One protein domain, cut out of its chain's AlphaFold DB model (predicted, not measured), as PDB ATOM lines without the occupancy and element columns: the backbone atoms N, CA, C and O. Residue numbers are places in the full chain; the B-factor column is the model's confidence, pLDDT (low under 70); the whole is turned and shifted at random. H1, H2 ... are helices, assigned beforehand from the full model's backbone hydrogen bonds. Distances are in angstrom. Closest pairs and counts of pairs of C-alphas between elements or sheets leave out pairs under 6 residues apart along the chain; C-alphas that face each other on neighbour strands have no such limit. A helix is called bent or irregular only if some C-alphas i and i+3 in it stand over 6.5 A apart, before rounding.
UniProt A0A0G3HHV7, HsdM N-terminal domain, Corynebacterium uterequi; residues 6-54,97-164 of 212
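AT A GLANCE: This is residues 6 to 54 and 97 to 164 of the 212 residues of the protein "HsdM N-terminal domain" of Corynebacterium uterequi (UniProt A0A0G3HHV7). Two long helices, H1 and H2, make a V, and five shorter helices cluster about H2 and the inner end of H1, leaving the earlier part of H1 as an arm. H7 packs on both long helices near the middle, H4 and H6 lie side by side, H5 makes a far corner, and short H3 packs on H7. The printed part has 117 residues, with seven named helices in the order H1 to H7 and no named strand; the class is all helix. It is compact, with a radius of gyration of the C-alphas of 13.7 A and spans of 40 by 33 by 28 A.

HOW THE PARTS SIT: H1, residues 6 to 27, touches H2, residues 33 to 54, with residues 19 to 27 alone; the closest C-alphas, of Ala 23 and Tyr 36, are 6.3 A apart, at a steep tilt of 55 degrees, opposite ways. H7, residues 147 to 155, is the hub, touching five helices. It touches H1 at a shallow tilt of 11 degrees, opposite ways, with the C-alphas of Tyr 26 and Val 150 closest at 6.5 A. It touches H2 at a steep tilt of 48 degrees, the same way, with the C-alphas of Arg 47 and Phe 154 closest at 6.6 A. H3, residues 100 to 103, touches H7; the closest C-alphas, of Leu 100 and Ala 155, are 5.2 A apart. H4, residues 110 to 119, touches H6, residues 134 to 143, at a shallow tilt of 4 degrees, opposite ways, with the C-alphas of Ala 111 and Ala 142 closest at 6.5 A. H5, residues 123 to 131, only just touches H4, with 3 pairs of C-alphas within 8 A; the closest, of Ala 119 and Ser 126, are 6.6 A apart. H1 and H5 are apart. Every O i to N i+4 pair is within hydrogen-bond range in H1, H4, H6 and H7, against 14 of 18 in H2 and 4 of 5 in H5; H3 is too short for such a pair.

IN THESE COORDINATES: H1 begins with C-alpha 6 at (214.125, 244.727, 184.766) and is 30.0 A long from first to last C-alpha. H2 is 32.2 A long and irregular, with C-alphas 34 and 37 7.1 A apart. H3 measures 5.0 A, H4 14.1 A, H5 12.6 A and H6 14.3 A. H7 measures 12.2 A and ends with C-alpha 155 at (208.867, 261.246, 168.644).

THE WHOLE: The C-alphas farthest apart, of Ala 6 and Asp 108, are 41.0 A apart. Residues 55 to 96 are not printed, and C-alphas 54 and 97 are 10.9 A apart across the cut. Of the links that are printed whole, H3 to H4 is short and the others are tight. Mean pLDDT of the printed part is 80.8; 15 residues are under 70, among them 18 to 20 and 161 to 164.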
ATOM      1  N   ALA A   6     213.830 244.656 186.196       73.44
ATOM      2  CA  ALA A   6     214.125 244.727 184.766       73.44
ATOM      3  C   ALA A   6     213.396 245.882 184.052       73.44
ATOM      4  O   ALA A   6     213.981 246.536 183.192       73.44
ATOM      5  N   GLN A   7     212.141 246.169 184.422       65.94
ATOM      6  CA  GLN A   7     211.402 247.323 183.898       65.94
ATOM      7  C   GLN A   7     211.997 248.646 184.391       65.94
ATOM      8  O   GLN A   7     212.090 249.597 183.618       65.94
ATOM      9  N   LEU A   8     212.440 248.713 185.652       67.00
ATOM     10  CA  LEU A   8     213.102 249.901 186.196       67.00
ATOM     11  C   LEU A   8     214.445 250.170 185.506       67.00
ATOM     12  O   LEU A   8     214.728 251.313 185.152       67.00
ATOM     13  N   ASP A   9     215.249 249.134 185.276       70.38
ATOM     14  CA  ASP A   9     216.559 249.260 184.632       70.38
ATOM     15  C   ASP A   9     216.423 249.604 183.143       70.38
ATOM     16  O   ASP A   9     217.151 250.460 182.634       70.38
ATOM     17  N   HIS A  10     215.447 249.003 182.452       70.19
ATOM     18  CA  HIS A  10     215.120 249.351 181.072       70.19
ATOM     19  C   HIS A  10     214.657 250.807 180.957       70.19
ATOM     20  O   HIS A  10     215.204 251.557 180.151       70.19
ATOM     21  N   ALA A  11     213.721 251.237 181.807       67.12
ATOM     22  CA  ALA A  11     213.222 252.608 181.822       67.12
ATOM     23  C   ALA A  11     214.339 253.624 182.105       67.12
ATOM     24  O   ALA A  11     214.490 254.599 181.372       67.12
ATOM     25  N   ARG A  12     215.182 253.370 183.114       67.00
ATOM     26  CA  ARG A  12     216.333 254.228 183.439       67.00
ATOM     27  C   ARG A  12     217.299 254.346 182.273       67.00
ATOM     28  O   ARG A  12     217.723 255.453 181.957       67.00
ATOM     29  N   LYS A  13     217.627 253.231 181.619       70.19
ATOM     30  CA  LYS A  13     218.529 253.220 180.465       70.19
ATOM     31  C   LYS A  13     217.935 253.986 179.285       70.19
ATOM     32  O   LYS A  13     218.624 254.820 178.715       70.19
ATOM     33  N   THR A  14     216.670 253.751 178.953       71.62
ATOM     34  CA  THR A  14     215.989 254.417 177.835       71.62
ATOM     35  C   THR A  14     215.857 255.921 178.073       71.62
ATOM     36  O   THR A  14     216.212 256.700 177.192       71.62
ATOM     37  N   THR A  15     215.442 256.354 179.269       67.00
ATOM     38  CA  THR A  15     215.375 257.782 179.623       67.00
ATOM     39  C   THR A  15     216.761 258.415 179.647       67.00
ATOM     40  O   THR A  15     216.941 259.507 179.116       67.00
ATOM     41  N   TYR A  16     217.767 257.734 180.201       68.62
ATOM     42  CA  TYR A  16     219.145 258.222 180.197       68.62
ATOM     43  C   TYR A  16     219.676 258.400 178.773       68.62
ATOM     44  O   TYR A  16     220.184 259.467 178.450       68.62
ATOM     45  N   THR A  17     219.506 257.403 177.900       70.88
ATOM     46  CA  THR A  17     219.906 257.498 176.491       70.88
ATOM     47  C   THR A  17     219.136 258.600 175.772       70.88
ATOM     48  O   THR A  17     219.745 259.379 175.051       70.88
ATOM     49  N   ALA A  18     217.829 258.743 176.009       68.19
ATOM     50  CA  ALA A  18     217.035 259.831 175.446       68.19
ATOM     51  C   ALA A  18     217.592 261.212 175.824       68.19
ATOM     52  O   ALA A  18     217.761 262.068 174.954       68.19
ATOM     53  N   VAL A  19     217.910 261.407 177.106       68.38
ATOM     54  CA  VAL A  19     218.467 262.649 177.660       68.38
ATOM     55  C   VAL A  19     219.860 262.916 177.086       68.38
ATOM     56  O   VAL A  19     220.102 263.989 176.535       68.38
ATOM     57  N   TRP A  20     220.767 261.942 177.167       67.81
ATOM     58  CA  TRP A  20     222.163 262.118 176.766       67.81
ATOM     59  C   TRP A  20     222.333 262.262 175.253       67.81
ATOM     60  O   TRP A  20     223.066 263.145 174.809       67.81
ATOM     61  N   ASP A  21     221.611 261.479 174.447       73.12
ATOM     62  CA  ASP A  21     221.657 261.608 172.988       73.12
ATOM     63  C   ASP A  21     221.121 262.965 172.533       73.12
ATOM     64  O   ASP A  21     221.674 263.563 171.608       73.12
ATOM     65  N   THR A  22     220.075 263.475 173.193       71.75
ATOM     66  CA  THR A  22     219.546 264.809 172.889       71.75
ATOM     67  C   THR A  22     220.568 265.888 173.231       71.75
ATOM     68  O   THR A  22     220.832 266.779 172.418       71.75
ATOM     69  N   ALA A  23     221.160 265.796 174.427       70.56
ATOM     70  CA  ALA A  23     222.154 266.740 174.916       70.56
ATOM     71  C   ALA A  23     223.372 266.817 173.982       70.56
ATOM     72  O   ALA A  23     223.769 267.903 173.556       70.56
ATOM     73  N   ASP A  24     223.926 265.663 173.615       71.25
ATOM     74  CA  ASP A  24     225.155 265.588 172.829       71.25
ATOM     75  C   ASP A  24     224.946 265.994 171.363       71.25
ATOM     76  O   ASP A  24     225.776 266.707 170.796       71.25
ATOM     77  N   LYS A  25     223.819 265.598 170.755       75.12
ATOM     78  CA  LYS A  25     223.564 265.808 169.319       75.12
ATOM     79  C   LYS A  25     222.946 267.166 168.995       75.12
ATOM     80  O   LYS A  25     223.237 267.720 167.932       75.12
ATOM     81  N   TYR A  26     222.082 267.693 169.862       78.94
ATOM     82  CA  TYR A  26     221.251 268.856 169.526       78.94
ATOM     83  C   TYR A  26     221.464 270.068 170.428       78.94
ATOM     84  O   TYR A  26     221.206 271.183 169.981       78.94
ATOM     85  N   LEU A  27     221.933 269.882 171.664       79.00
ATOM     86  CA  LEU A  27     222.083 270.980 172.628       79.00
ATOM     87  C   LEU A  27     223.523 271.484 172.759       79.00
ATOM     88  O   LEU A  27     223.742 272.638 173.137       79.00
ATOM     89  N   ARG A  28     224.510 270.657 172.398       76.44
ATOM     90  CA  ARG A  28     225.922 271.043 172.419       76.44
ATOM     91  C   ARG A  28     226.166 272.293 171.560       76.44
ATOM     92  O   ARG A  28     225.792 272.337 170.389       76.44
ATOM     93  N   ASN A  29     226.840 273.287 172.145       80.06
ATOM     94  CA  ASN A  29     227.136 274.615 171.575       80.06
ATOM     95  C   ASN A  29     225.931 275.558 171.391       80.06
ATOM     96  O   ASN A  29     226.108 276.651 170.856       80.06
ATOM     97  N   VAL A  30     224.722 275.154 171.790       82.88
ATOM     98  CA  VAL A  30     223.513 275.998 171.720       82.88
ATOM     99  C   VAL A  30     223.111 276.495 173.101       82.88
ATOM    100  O   VAL A  30     222.698 277.643 173.241       82.88
ATOM    101  N   VAL A  31     223.233 275.631 174.106       82.25
ATOM    102  CA  VAL A  31     222.921 275.917 175.509       82.25
ATOM    103  C   VAL A  31     224.077 275.454 176.394       82.25
ATOM    104  O   VAL A  31     224.892 274.624 175.974       82.25
ATOM    105  N   GLU A  32     224.176 276.006 177.600       81.62
ATOM    106  CA  GLU A  32     225.199 275.597 178.562       81.62
ATOM    107  C   GLU A  32     224.865 274.210 179.144       81.62
ATOM    108  O   GLU A  32     223.683 273.887 179.309       81.62
ATOM    109  N   PRO A  33     225.863 273.373 179.489       78.19
ATOM    110  CA  PRO A  33     225.625 272.038 180.050       78.19
ATOM    111  C   PRO A  33     224.736 272.031 181.299       78.19
ATOM    112  O   PRO A  33     223.972 271.094 181.523       78.19
ATOM    113  N   GLU A  34     224.814 273.099 182.088       80.44
ATOM    114  CA  GLU A  34     224.020 273.317 183.299       80.44
ATOM    115  C   GLU A  34     222.522 273.481 182.991       80.44
ATOM    116  O   GLU A  34     221.678 273.128 183.812       80.44
ATOM    117  N   GLU A  35     222.182 273.949 181.788       80.62
ATOM    118  CA  GLU A  35     220.812 274.202 181.342       80.62
ATOM    119  C   GLU A  35     220.214 273.024 180.559       80.62
ATOM    120  O   GLU A  35     219.018 273.027 180.261       80.62
ATOM    121  N   TYR A  36     220.997 271.985 180.233       81.56
ATOM    122  CA  TYR A  36     220.515 270.839 179.447       81.56
ATOM    123  C   TYR A  36     219.283 270.194 180.076       81.56
ATOM    124  O   TYR A  36     218.313 269.907 179.373       81.56
ATOM    125  N   GLY A  37     219.288 270.019 181.400       78.44
ATOM    126  CA  GLY A  37     218.148 269.469 182.133       78.44
ATOM    127  C   GLY A  37     216.872 270.280 181.904       78.44
ATOM    128  O   GLY A  37     215.826 269.711 181.594       78.44
ATOM    129  N   ASP A  38     216.975 271.607 181.941       84.25
ATOM    130  CA  ASP A  38     215.826 272.492 181.771       84.25
ATOM    131  C   ASP A  38     215.265 272.452 180.347       84.25
ATOM    132  O   ASP A  38     214.087 272.741 180.145       84.25
ATOM    133  N   PHE A  39     216.086 272.151 179.340       84.44
ATOM    134  CA  PHE A  39     215.613 271.961 177.968       84.44
ATOM    135  C   PHE A  39     215.038 270.571 177.746       84.44
ATOM    136  O   PHE A  39     214.034 270.459 177.062       84.44
ATOM    137  N   ILE A  40     215.622 269.529 178.333       83.56
ATOM    138  CA  ILE A  40     215.251 268.136 178.071       83.56
ATOM    139  C   ILE A  40     213.983 267.722 178.823       83.56
ATOM    140  O   ILE A  40     213.111 267.073 178.242       83.56
ATOM    141  N   ILE A  41     213.859 268.098 180.101       84.50
ATOM    142  CA  ILE A  41     212.749 267.672 180.970       84.50
ATOM    143  C   ILE A  41     211.374 267.982 180.351       84.50
ATOM    144  O   ILE A  41     210.539 267.076 180.316       84.50
ATOM    145  N   PRO A  42     211.114 269.187 179.808       87.81
ATOM    146  CA  PRO A  42     209.818 269.487 179.211       87.81
ATOM    147  C   PRO A  42     209.457 268.580 178.025       87.81
ATOM    148  O   PRO A  42     208.311 268.151 177.927       87.81
ATOM    149  N   PHE A  43     210.415 268.215 177.162       87.38
ATOM    150  CA  PHE A  43     210.148 267.296 176.043       87.38
ATOM    151  C   PHE A  43     209.883 265.867 176.515       87.38
ATOM    152  O   PHE A  43     209.015 265.188 175.969       87.38
ATOM    153  N   VAL A  44     210.579 265.416 177.561       84.38
ATOM    154  CA  VAL A  44     210.329 264.104 178.171       84.38
ATOM    155  C   VAL A  44     208.917 264.042 178.760       84.38
ATOM    156  O   VAL A  44     208.192 263.072 178.535       84.38
ATOM    157  N   VAL A  45     208.502 265.090 179.478       84.94
ATOM    158  CA  VAL A  45     207.137 265.201 180.013       84.94
ATOM    159  C   VAL A  45     206.114 265.218 178.877       84.94
ATOM    160  O   VAL A  45     205.131 264.484 178.947       84.94
ATOM    161  N   LEU A  46     206.365 265.990 177.815       87.50
ATOM    162  CA  LEU A  46     205.482 266.078 176.650       87.50
ATOM    163  C   LEU A  46     205.281 264.709 176.007       87.50
ATOM    164  O   LEU A  46     204.144 264.288 175.798       87.50
ATOM    165  N   ARG A  47     206.374 263.980 175.769       86.12
ATOM    166  CA  ARG A  47     206.306 262.651 175.171       86.12
ATOM    167  C   ARG A  47     205.582 261.650 176.069       86.12
ATOM    168  O   ARG A  47     204.791 260.856 175.575       86.12
ATOM    169  N   ARG A  48     205.785 261.709 177.389       84.00
ATOM    170  CA  ARG A  48     205.058 260.847 178.334       84.00
ATOM    171  C   ARG A  48     203.555 261.124 178.313       84.00
ATOM    172  O   ARG A  48     202.770 260.182 178.298       84.00
ATOM    173  N   LEU A  49     203.152 262.396 178.301       84.06
ATOM    174  CA  LEU A  49     201.741 262.780 178.195       84.06
ATOM    175  C   LEU A  49     201.127 262.305 176.875       84.06
ATOM    176  O   LEU A  49     200.002 261.813 176.878       84.06
ATOM    177  N   GLU A  50     201.871 262.405 175.773       84.88
ATOM    178  CA  GLU A  50     201.441 261.905 174.466       84.88
ATOM    179  C   GLU A  50     201.231 260.387 174.483       84.88
ATOM    180  O   GLU A  50     200.172 259.930 174.066       84.88
ATOM    181  N   CYS A  51     202.172 259.612 175.035       83.25
ATOM    182  CA  CYS A  51     202.025 258.162 175.170       83.25
ATOM    183  C   CYS A  51     200.802 257.781 176.019       83.25
ATOM    184  O   CYS A  51     200.059 256.894 175.624       83.25
ATOM    185  N   ILE A  52     200.551 258.462 177.146       82.56
ATOM    186  CA  ILE A  52     199.375 258.183 177.994       82.56
ATOM    187  C   ILE A  52     198.064 258.495 177.256       82.56
ATOM    188  O   ILE A  52     197.060 257.812 177.448       82.56
ATOM    189  N   LEU A  53     198.049 259.544 176.430       81.19
ATOM    190  CA  LEU A  53     196.862 259.916 175.666       81.19
ATOM    191  C   LEU A  53     196.678 259.076 174.405       81.19
ATOM    192  O   LEU A  53     195.544 258.991 173.950       81.19
ATOM    193  N   ALA A  54     197.729 258.470 173.850       80.81
ATOM    194  CA  ALA A  54     197.702 257.788 172.556       80.81
ATOM    195  C   ALA A  54     196.537 256.792 172.424       80.81
ATOM    196  O   ALA A  54     195.825 256.824 171.419       80.81
ATOM    197  N   PRO A  97     194.541 267.296 166.718       81.44
ATOM    198  CA  PRO A  97     194.826 266.038 166.036       81.44
ATOM    199  C   PRO A  97     196.333 265.786 165.876       81.44
ATOM    200  O   PRO A  97     196.724 264.652 165.619       81.44
ATOM    201  N   LEU A  98     197.179 266.808 166.055       84.56
ATOM    202  CA  LEU A  98     198.630 266.720 165.866       84.56
ATOM    203  C   LEU A  98     199.298 265.807 166.900       84.56
ATOM    204  O   LEU A  98     198.814 265.654 168.021       84.56
ATOM    205  N   ASP A  99     200.428 265.222 166.527       84.50
ATOM    206  CA  ASP A  99     201.341 264.480 167.399       84.50
ATOM    207  C   ASP A  99     202.794 264.834 167.047       84.50
ATOM    208  O   ASP A  99     203.063 265.417 165.990       84.50
ATOM    209  N   LEU A 100     203.743 264.508 167.929       84.06
ATOM    210  CA  LEU A 100     205.161 264.804 167.696       84.06
ATOM    211  C   LEU A 100     205.694 264.159 166.409       84.06
ATOM    212  O   LEU A 100     206.553 264.748 165.753       84.06
ATOM    213  N   THR A 101     205.168 262.998 166.008       83.69
ATOM    214  CA  THR A 101     205.526 262.329 164.745       83.69
ATOM    215  C   THR A 101     205.096 263.120 163.508       83.69
ATOM    216  O   THR A 101     205.863 263.245 162.556       83.69
ATOM    217  N   THR A 102     203.902 263.709 163.527       84.06
ATOM    218  CA  THR A 102     203.340 264.533 162.451       84.06
ATOM    219  C   THR A 102     204.038 265.884 162.418       84.06
ATOM    220  O   THR A 102     204.446 266.347 161.357       84.06
ATOM    221  N   ILE A 103     204.261 266.493 163.587       84.38
ATOM    222  CA  ILE A 103     204.980 267.766 163.714       84.38
ATOM    223  C   ILE A 103     206.416 267.618 163.192       84.38
ATOM    224  O   ILE A 103     206.855 268.436 162.389       84.38
ATOM    225  N   GLY A 104     207.117 266.542 163.567       77.75
ATOM    226  CA  GLY A 104     208.451 266.203 163.059       77.75
ATOM    227  C   GLY A 104     208.493 265.768 161.588       77.75
ATOM    228  O   GLY A 104     209.576 265.636 161.026       77.75
ATOM    229  N   GLY A 105     207.342 265.556 160.943       74.12
ATOM    230  CA  GLY A 105     207.237 265.302 159.504       74.12
ATOM    231  C   GLY A 105     207.087 266.570 158.655       74.12
ATOM    232  O   GLY A 105     207.266 266.508 157.440       74.12
ATOM    233  N   THR A 106     206.772 267.712 159.274       70.69
ATOM    234  CA  THR A 106     206.537 268.989 158.577       70.69
ATOM    235  C   THR A 106     207.790 269.865 158.657       70.69
ATOM    236  O   THR A 106     208.172 270.288 159.744       70.69
ATOM    237  N   ASP A 107     208.434 270.137 157.519       60.88
ATOM    238  CA  ASP A 107     209.743 270.820 157.462       60.88
ATOM    239  C   ASP A 107     209.643 272.330 157.774       60.88
ATOM    240  O   ASP A 107     210.395 272.870 158.583       60.88
ATOM    241  N   ASP A 108     208.636 273.015 157.225       66.88
ATOM    242  CA  ASP A 108     208.664 274.484 157.166       66.88
ATOM    243  C   ASP A 108     208.149 275.215 158.424       66.88
ATOM    244  O   ASP A 108     208.307 276.433 158.534       66.88
ATOM    245  N   SER A 109     207.514 274.544 159.399       80.38
ATOM    246  CA  SER A 109     206.869 275.237 160.545       80.38
ATOM    247  C   SER A 109     206.747 274.397 161.828       80.38
ATOM    248  O   SER A 109     205.721 274.420 162.515       80.38
ATOM    249  N   VAL A 110     207.811 273.674 162.195       85.75
ATOM    250  CA  VAL A 110     207.857 272.840 163.418       85.75
ATOM    251  C   VAL A 110     207.522 273.641 164.679       85.75
ATOM    252  O   VAL A 110     206.770 273.170 165.524       85.75
ATOM    253  N   ALA A 111     208.063 274.856 164.817       86.94
ATOM    254  CA  ALA A 111     207.870 275.678 166.014       86.94
ATOM    255  C   ALA A 111     206.413 276.122 166.194       86.94
ATOM    256  O   ALA A 111     205.873 276.027 167.293       86.94
ATOM    257  N   GLU A 112     205.771 276.579 165.119       87.94
ATOM    258  CA  GLU A 112     204.371 277.007 165.152       87.94
ATOM    259  C   GLU A 112     203.442 275.823 165.429       87.94
ATOM    260  O   GLU A 112     202.598 275.896 166.321       87.94
ATOM    261  N   SER A 113     203.670 274.700 164.746       89.00
ATOM    262  CA  SER A 113     202.897 273.468 164.938       89.00
ATOM    263  C   SER A 113     203.042 272.919 166.359       89.00
ATOM    264  O   SER A 113     202.055 272.508 166.970       89.00
ATOM    265  N   LEU A 114     204.256 272.957 166.920       88.69
ATOM    266  CA  LEU A 114     204.524 272.530 168.292       88.69
ATOM    267  C   LEU A 114     203.861 273.456 169.317       88.69
ATOM    268  O   LEU A 114     203.242 272.969 170.259       88.69
ATOM    269  N   ASN A 115     203.934 274.774 169.124       88.50
ATOM    270  CA  ASN A 115     203.279 275.732 170.015       88.50
ATOM    271  C   ASN A 115     201.752 275.585 169.969       88.50
ATOM    272  O   ASN A 115     201.108 275.582 171.016       88.50
ATOM    273  N   ALA A 116     201.174 275.399 168.780       87.88
ATOM    274  CA  ALA A 116     199.747 275.133 168.619       87.88
ATOM    275  C   ALA A 116     199.333 273.818 169.297       87.88
ATOM    276  O   ALA A 116     198.297 273.754 169.957       87.88
ATOM    277  N   TYR A 117     200.159 272.775 169.186       89.19
ATOM    278  CA  TYR A 117     199.926 271.494 169.847       89.19
ATOM    279  C   TYR A 117     199.963 271.603 171.376       89.19
ATOM    280  O   TYR A 117     199.080 271.077 172.057       89.19
ATOM    281  N   VAL A 118     200.947 272.322 171.915       88.44
ATOM    282  CA  VAL A 118     201.107 272.544 173.357       88.44
ATOM    283  C   VAL A 118     199.988 273.429 173.920       88.44
ATOM    284  O   VAL A 118     199.483 273.165 175.010       88.44
ATOM    285  N   ALA A 119     199.532 274.426 173.159       86.50
ATOM    286  CA  ALA A 119     198.404 275.280 173.532       86.50
ATOM    287  C   ALA A 119     197.048 274.548 173.527       86.50
ATOM    288  O   ALA A 119     196.107 275.001 174.173       86.50
ATOM    289  N   ALA A 120     196.941 273.418 172.821       86.62
ATOM    290  CA  ALA A 120     195.724 272.611 172.733       86.62
ATOM    291  C   ALA A 120     195.536 271.621 173.902       86.62
ATOM    292  O   ALA A 120     194.565 270.858 173.918       86.62
ATOM    293  N   PHE A 121     196.456 271.599 174.872       86.75
ATOM    294  CA  PHE A 121     196.274 270.834 176.103       86.75
ATOM    295  C   PHE A 121     195.251 271.489 177.043       86.75
ATOM    296  O   PHE A 121     194.966 272.685 176.967       86.75
ATOM    297  N   SER A 122     194.700 270.689 177.958       83.69
ATOM    298  CA  SER A 122     193.829 271.193 179.021       83.69
ATOM    299  C   SER A 122     194.556 272.197 179.928       83.69
ATOM    300  O   SER A 122     195.769 272.117 180.129       83.69
ATOM    301  N   SER A 123     193.795 273.105 180.545       79.75
ATOM    302  CA  SER A 123     194.316 274.191 181.397       79.75
ATOM    303  C   SER A 123     195.294 273.718 182.476       79.75
ATOM    304  O   SER A 123     196.321 274.346 182.705       79.75
ATOM    305  N   SER A 124     195.026 272.556 183.081       77.38
ATOM    306  CA  SER A 124     195.889 271.959 184.112       77.38
ATOM    307  C   SER A 124     197.304 271.633 183.622       77.38
ATOM    308  O   SER A 124     198.235 271.588 184.421       77.38
ATOM    309  N   ILE A 125     197.456 271.353 182.329       84.31
ATOM    310  CA  ILE A 125     198.736 271.042 181.696       84.31
ATOM    311  C   ILE A 125     199.357 272.311 181.097       84.31
ATOM    312  O   ILE A 125     200.573 272.470 181.167       84.31
ATOM    313  N   SER A 126     198.549 273.248 180.594       83.06
ATOM    314  CA  SER A 126     199.023 274.552 180.110       83.06
ATOM    315  C   SER A 126     199.841 275.312 181.162       83.06
ATOM    316  O   SER A 126     200.941 275.769 180.858       83.06
ATOM    317  N   ASP A 127     199.400 275.314 182.425       83.06
ATOM    318  CA  ASP A 127     200.133 275.944 183.539       83.06
ATOM    319  C   ASP A 127     201.538 275.336 183.765       83.06
ATOM    320  O   ASP A 127     202.478 276.005 184.215       83.06
ATOM    321  N   ILE A 128     201.702 274.043 183.456       86.62
ATOM    322  CA  ILE A 128     202.985 273.336 183.566       86.62
ATOM    323  C   ILE A 128     203.946 273.839 182.483       86.62
ATOM    324  O   ILE A 128     205.120 274.092 182.770       86.62
ATOM    325  N   TRP A 129     203.460 274.030 181.255       87.81
ATOM    326  CA  TRP A 129     204.266 274.548 180.146       87.81
ATOM    327  C   TRP A 129     204.739 275.977 180.385       87.81
ATOM    328  O   TRP A 129     205.903 276.287 180.108       87.81
ATOM    329  N   ASP A 130     203.878 276.810 180.967       86.62
ATOM    330  CA  ASP A 130     204.222 278.174 181.365       86.62
ATOM    331  C   ASP A 130     205.302 278.182 182.452       86.62
ATOM    332  O   ASP A 130     206.282 278.926 182.361       86.62
ATOM    333  N   SER A 131     205.194 277.283 183.435       86.50
ATOM    334  CA  SER A 131     206.198 277.124 184.497       86.50
ATOM    335  C   SER A 131     207.570 276.720 183.948       86.50
ATOM    336  O   SER A 131     208.599 277.203 184.424       86.50
ATOM    337  N   PHE A 132     207.600 275.870 182.919       85.31
ATOM    338  CA  PHE A 132     208.831 275.484 182.226       85.31
ATOM    339  C   PHE A 132     209.325 276.519 181.211       85.31
ATOM    340  O   PHE A 132     210.410 276.335 180.656       85.31
ATOM    341  N   LYS A 133     208.559 277.585 180.946       88.75
ATOM    342  CA  LYS A 133     208.813 278.537 179.854       88.75
ATOM    343  C   LYS A 133     209.047 277.817 178.525       88.75
ATOM    344  O   LYS A 133     210.015 278.086 177.810       88.75
ATOM    345  N   PHE A 134     208.189 276.845 178.216       89.88
ATOM    346  CA  PHE A 134     208.404 275.940 177.086       89.88
ATOM    347  C   PHE A 134     208.545 276.690 175.755       89.88
ATOM    348  O   PHE A 134     209.468 276.419 174.991       89.88
ATOM    349  N   ASN A 135     207.711 277.707 175.529       89.19
ATOM    350  CA  ASN A 135     207.749 278.526 174.315       89.19
ATOM    351  C   ASN A 135     209.108 279.228 174.114       89.19
ATOM    352  O   ASN A 135     209.617 279.270 172.992       89.19
ATOM    353  N   ASP A 136     209.748 279.708 175.187       90.94
ATOM    354  CA  ASP A 136     211.073 280.345 175.118       90.94
ATOM    355  C   ASP A 136     212.162 279.338 174.717       90.94
ATOM    356  O   ASP A 136     213.076 279.644 173.939       90.94
ATOM    357  N   LYS A 137     212.047 278.106 175.225       89.31
ATOM    358  CA  LYS A 137     212.955 276.998 174.904       89.31
ATOM    359  C   LYS A 137     212.802 276.574 173.449       89.31
ATOM    360  O   LYS A 137     213.803 276.468 172.739       89.31
ATOM    361  N   VAL A 138     211.562 276.421 172.982       90.31
ATOM    362  CA  VAL A 138     211.236 276.138 171.578       90.31
ATOM    363  C   VAL A 138     211.796 277.228 170.669       90.31
ATOM    364  O   VAL A 138     212.482 276.912 169.700       90.31
ATOM    365  N   ALA A 139     211.598 278.504 171.006       90.25
ATOM    366  CA  ALA A 139     212.129 279.622 170.229       90.25
ATOM    367  C   ALA A 139     213.664 279.609 170.162       90.25
ATOM    368  O   ALA A 139     214.247 279.870 169.110       90.25
ATOM    369  N   THR A 140     214.335 279.275 171.265       89.62
ATOM    370  CA  THR A 140     215.800 279.163 171.316       89.62
ATOM    371  C   THR A 140     216.310 278.033 170.420       89.62
ATOM    372  O   THR A 140     217.210 278.252 169.609       89.62
ATOM    373  N   LEU A 141     215.685 276.855 170.482       87.94
ATOM    374  CA  LEU A 141     216.034 275.712 169.635       87.94
ATOM    375  C   LEU A 141     215.695 275.941 168.157       87.94
ATOM    376  O   LEU A 141     216.420 275.465 167.281       87.94
ATOM    377  N   ALA A 142     214.616 276.672 167.871       88.88
ATOM    378  CA  ALA A 142     214.220 277.045 166.518       88.88
ATOM    379  C   ALA A 142     215.243 278.000 165.892       88.88
ATOM    380  O   ALA A 142     215.722 277.740 164.792       88.88
ATOM    381  N   ARG A 143     215.659 279.049 166.622       88.25
ATOM    382  CA  ARG A 143     216.715 279.976 166.174       88.25
ATOM    383  C   ARG A 143     218.046 279.269 165.917       88.25
ATOM    384  O   ARG A 143     218.782 279.670 165.025       88.25
ATOM    385  N   ALA A 144     218.341 278.221 166.681       87.50
ATOM    386  CA  ALA A 144     219.540 277.409 166.506       87.50
ATOM    387  C   ALA A 144     219.427 276.350 165.389       87.50
ATOM    388  O   ALA A 144     220.399 275.639 165.133       87.50
ATOM    389  N   GLY A 145     218.258 276.194 164.753       87.19
ATOM    390  CA  GLY A 145     218.019 275.162 163.736       87.19
ATOM    391  C   GLY A 145     218.068 273.729 164.283       87.19
ATOM    392  O   GLY A 145     218.342 272.790 163.542       87.19
ATOM    393  N   ARG A 146     217.849 273.542 165.592       87.12
ATOM    394  CA  ARG A 146     217.933 272.233 166.270       87.12
ATOM    395  C   ARG A 146     216.581 271.654 166.654       87.12
ATOM    396  O   ARG A 146     216.499 270.454 166.900       87.12
ATOM    397  N   LEU A 147     215.532 272.478 166.670       87.81
ATOM    398  CA  LEU A 147     214.198 272.077 167.116       87.81
ATOM    399  C   LEU A 147     213.674 270.830 166.392       87.81
ATOM    400  O   LEU A 147     213.215 269.905 167.050       87.81
ATOM    401  N   TYR A 148     213.795 270.784 165.063       86.94
ATOM    402  CA  TYR A 148     213.363 269.642 164.253       86.94
ATOM    403  C   TYR A 148     214.002 268.325 164.723       86.94
ATOM    404  O   TYR A 148     213.311 267.338 164.966       86.94
ATOM    405  N   GLY A 149     215.324 268.330 164.921       85.56
ATOM    406  CA  GLY A 149     216.064 267.150 165.365       85.56
ATOM    407  C   GLY A 149     215.665 266.695 166.768       85.56
ATOM    408  O   GLY A 149     215.486 265.501 166.993       85.56
ATOM    409  N   VAL A 150     215.456 267.646 167.685       87.19
ATOM    410  CA  VAL A 150     214.982 267.359 169.047       87.19
ATOM    411  C   VAL A 150     213.594 266.717 169.010       87.19
ATOM    412  O   VAL A 150     213.394 265.661 169.604       87.19
ATOM    413  N   VAL A 151     212.647 267.313 168.279       87.50
ATOM    414  CA  VAL A 151     211.271 266.804 168.167       87.50
ATOM    415  C   VAL A 151     211.252 265.397 167.573       87.50
ATOM    416  O   VAL A 151     210.630 264.509 168.149       87.50
ATOM    417  N   ASN A 152     211.977 265.169 166.476       86.19
ATOM    418  CA  ASN A 152     212.012 263.866 165.816       86.19
ATOM    419  C   ASN A 152     212.657 262.778 166.697       86.19
ATOM    420  O   ASN A 152     212.196 261.639 166.727       86.19
ATOM    421  N   HIS A 153     213.691 263.133 167.467       85.25
ATOM    422  CA  HIS A 153     214.305 262.216 168.428       85.25
ATOM    423  C   HIS A 153     213.309 261.781 169.509       85.25
ATOM    424  O   HIS A 153     213.149 260.585 169.747       85.25
ATOM    425  N   PHE A 154     212.579 262.724 170.116       83.88
ATOM    426  CA  PHE A 154     211.564 262.402 171.129       83.88
ATOM    427  C   PHE A 154     210.339 261.680 170.568       83.88
ATOM    428  O   PHE A 154     209.784 260.824 171.256       83.88
ATOM    429  N   ALA A 155     209.951 261.953 169.322       84.19
ATOM    430  CA  ALA A 155     208.867 261.246 168.644       84.19
ATOM    431  C   ALA A 155     209.142 259.735 168.490       84.19
ATOM    432  O   ALA A 155     208.209 258.933 168.467       84.19
ATOM    433  N   GLY A 156     210.416 259.335 168.421       79.50
ATOM    434  CA  GLY A 156     210.835 257.935 168.320       79.50
ATOM    435  C   GLY A 156     210.962 257.193 169.656       79.50
ATOM    436  O   GLY A 156     211.168 255.981 169.653       79.50
ATOM    437  N   ILE A 157     210.860 257.883 170.795       80.50
ATOM    438  CA  ILE A 157     211.073 257.276 172.115       80.50
ATOM    439  C   ILE A 157     209.736 256.805 172.682       80.50
ATOM    440  O   ILE A 157     208.798 257.588 172.803       80.50
ATOM    441  N   ASP A 158     209.639 255.537 173.064       76.62
ATOM    442  CA  ASP A 158     208.469 255.030 173.780       76.62
ATOM    443  C   ASP A 158     208.626 255.251 175.294       76.62
ATOM    444  O   ASP A 158     209.557 254.734 175.914       76.62
ATOM    445  N   LEU A 159     207.727 256.056 175.874       74.75
ATOM    446  CA  LEU A 159     207.655 256.356 177.311       74.75
ATOM    447  C   LEU A 159     206.320 255.892 177.927       74.75
ATOM    448  O   LEU A 159     205.906 256.440 178.957       74.75
ATOM    449  N   HIS A 160     205.624 254.938 177.297       72.06
ATOM    450  CA  HIS A 160     204.320 254.455 177.754       72.06
ATOM    451  C   HIS A 160     204.379 253.923 179.199       72.06
ATOM    452  O   HIS A 160     205.356 253.271 179.567       72.06
ATOM    453  N   PRO A 161     203.362 254.157 180.054       67.44
ATOM    454  CA  PRO A 161     203.345 253.648 181.431       67.44
ATOM    455  C   PRO A 161     203.522 252.123 181.551       67.44
ATOM    456  O   PRO A 161     204.039 251.658 182.569       67.44
ATOM    457  N   ASP A 162     203.157 251.355 180.519       65.69
ATOM    458  CA  ASP A 162     203.349 249.896 180.486       65.69
ATOM    459  C   ASP A 162     204.818 249.483 180.335       65.69
ATOM    460  O   ASP A 162     205.254 248.470 180.893       65.69
ATOM    461  N   THR A 163     205.596 250.276 179.595       63.66
ATOM    462  CA  THR A 163     207.032 250.061 179.379       63.66
ATOM    463  C   THR A 163     207.874 250.819 180.410       63.66
ATOM    464  O   THR A 163     208.958 250.360 180.780       63.66
ATOM    465  N   MET A 164     207.351 251.928 180.947       63.25
ATOM    466  CA  MET A 164     207.990 252.806 181.926       63.25
ATOM    467  C   MET A 164     207.095 253.141 183.132       63.25
ATOM    468  O   MET A 164     206.361 254.143 183.120       63.25
TER     469      MET A 164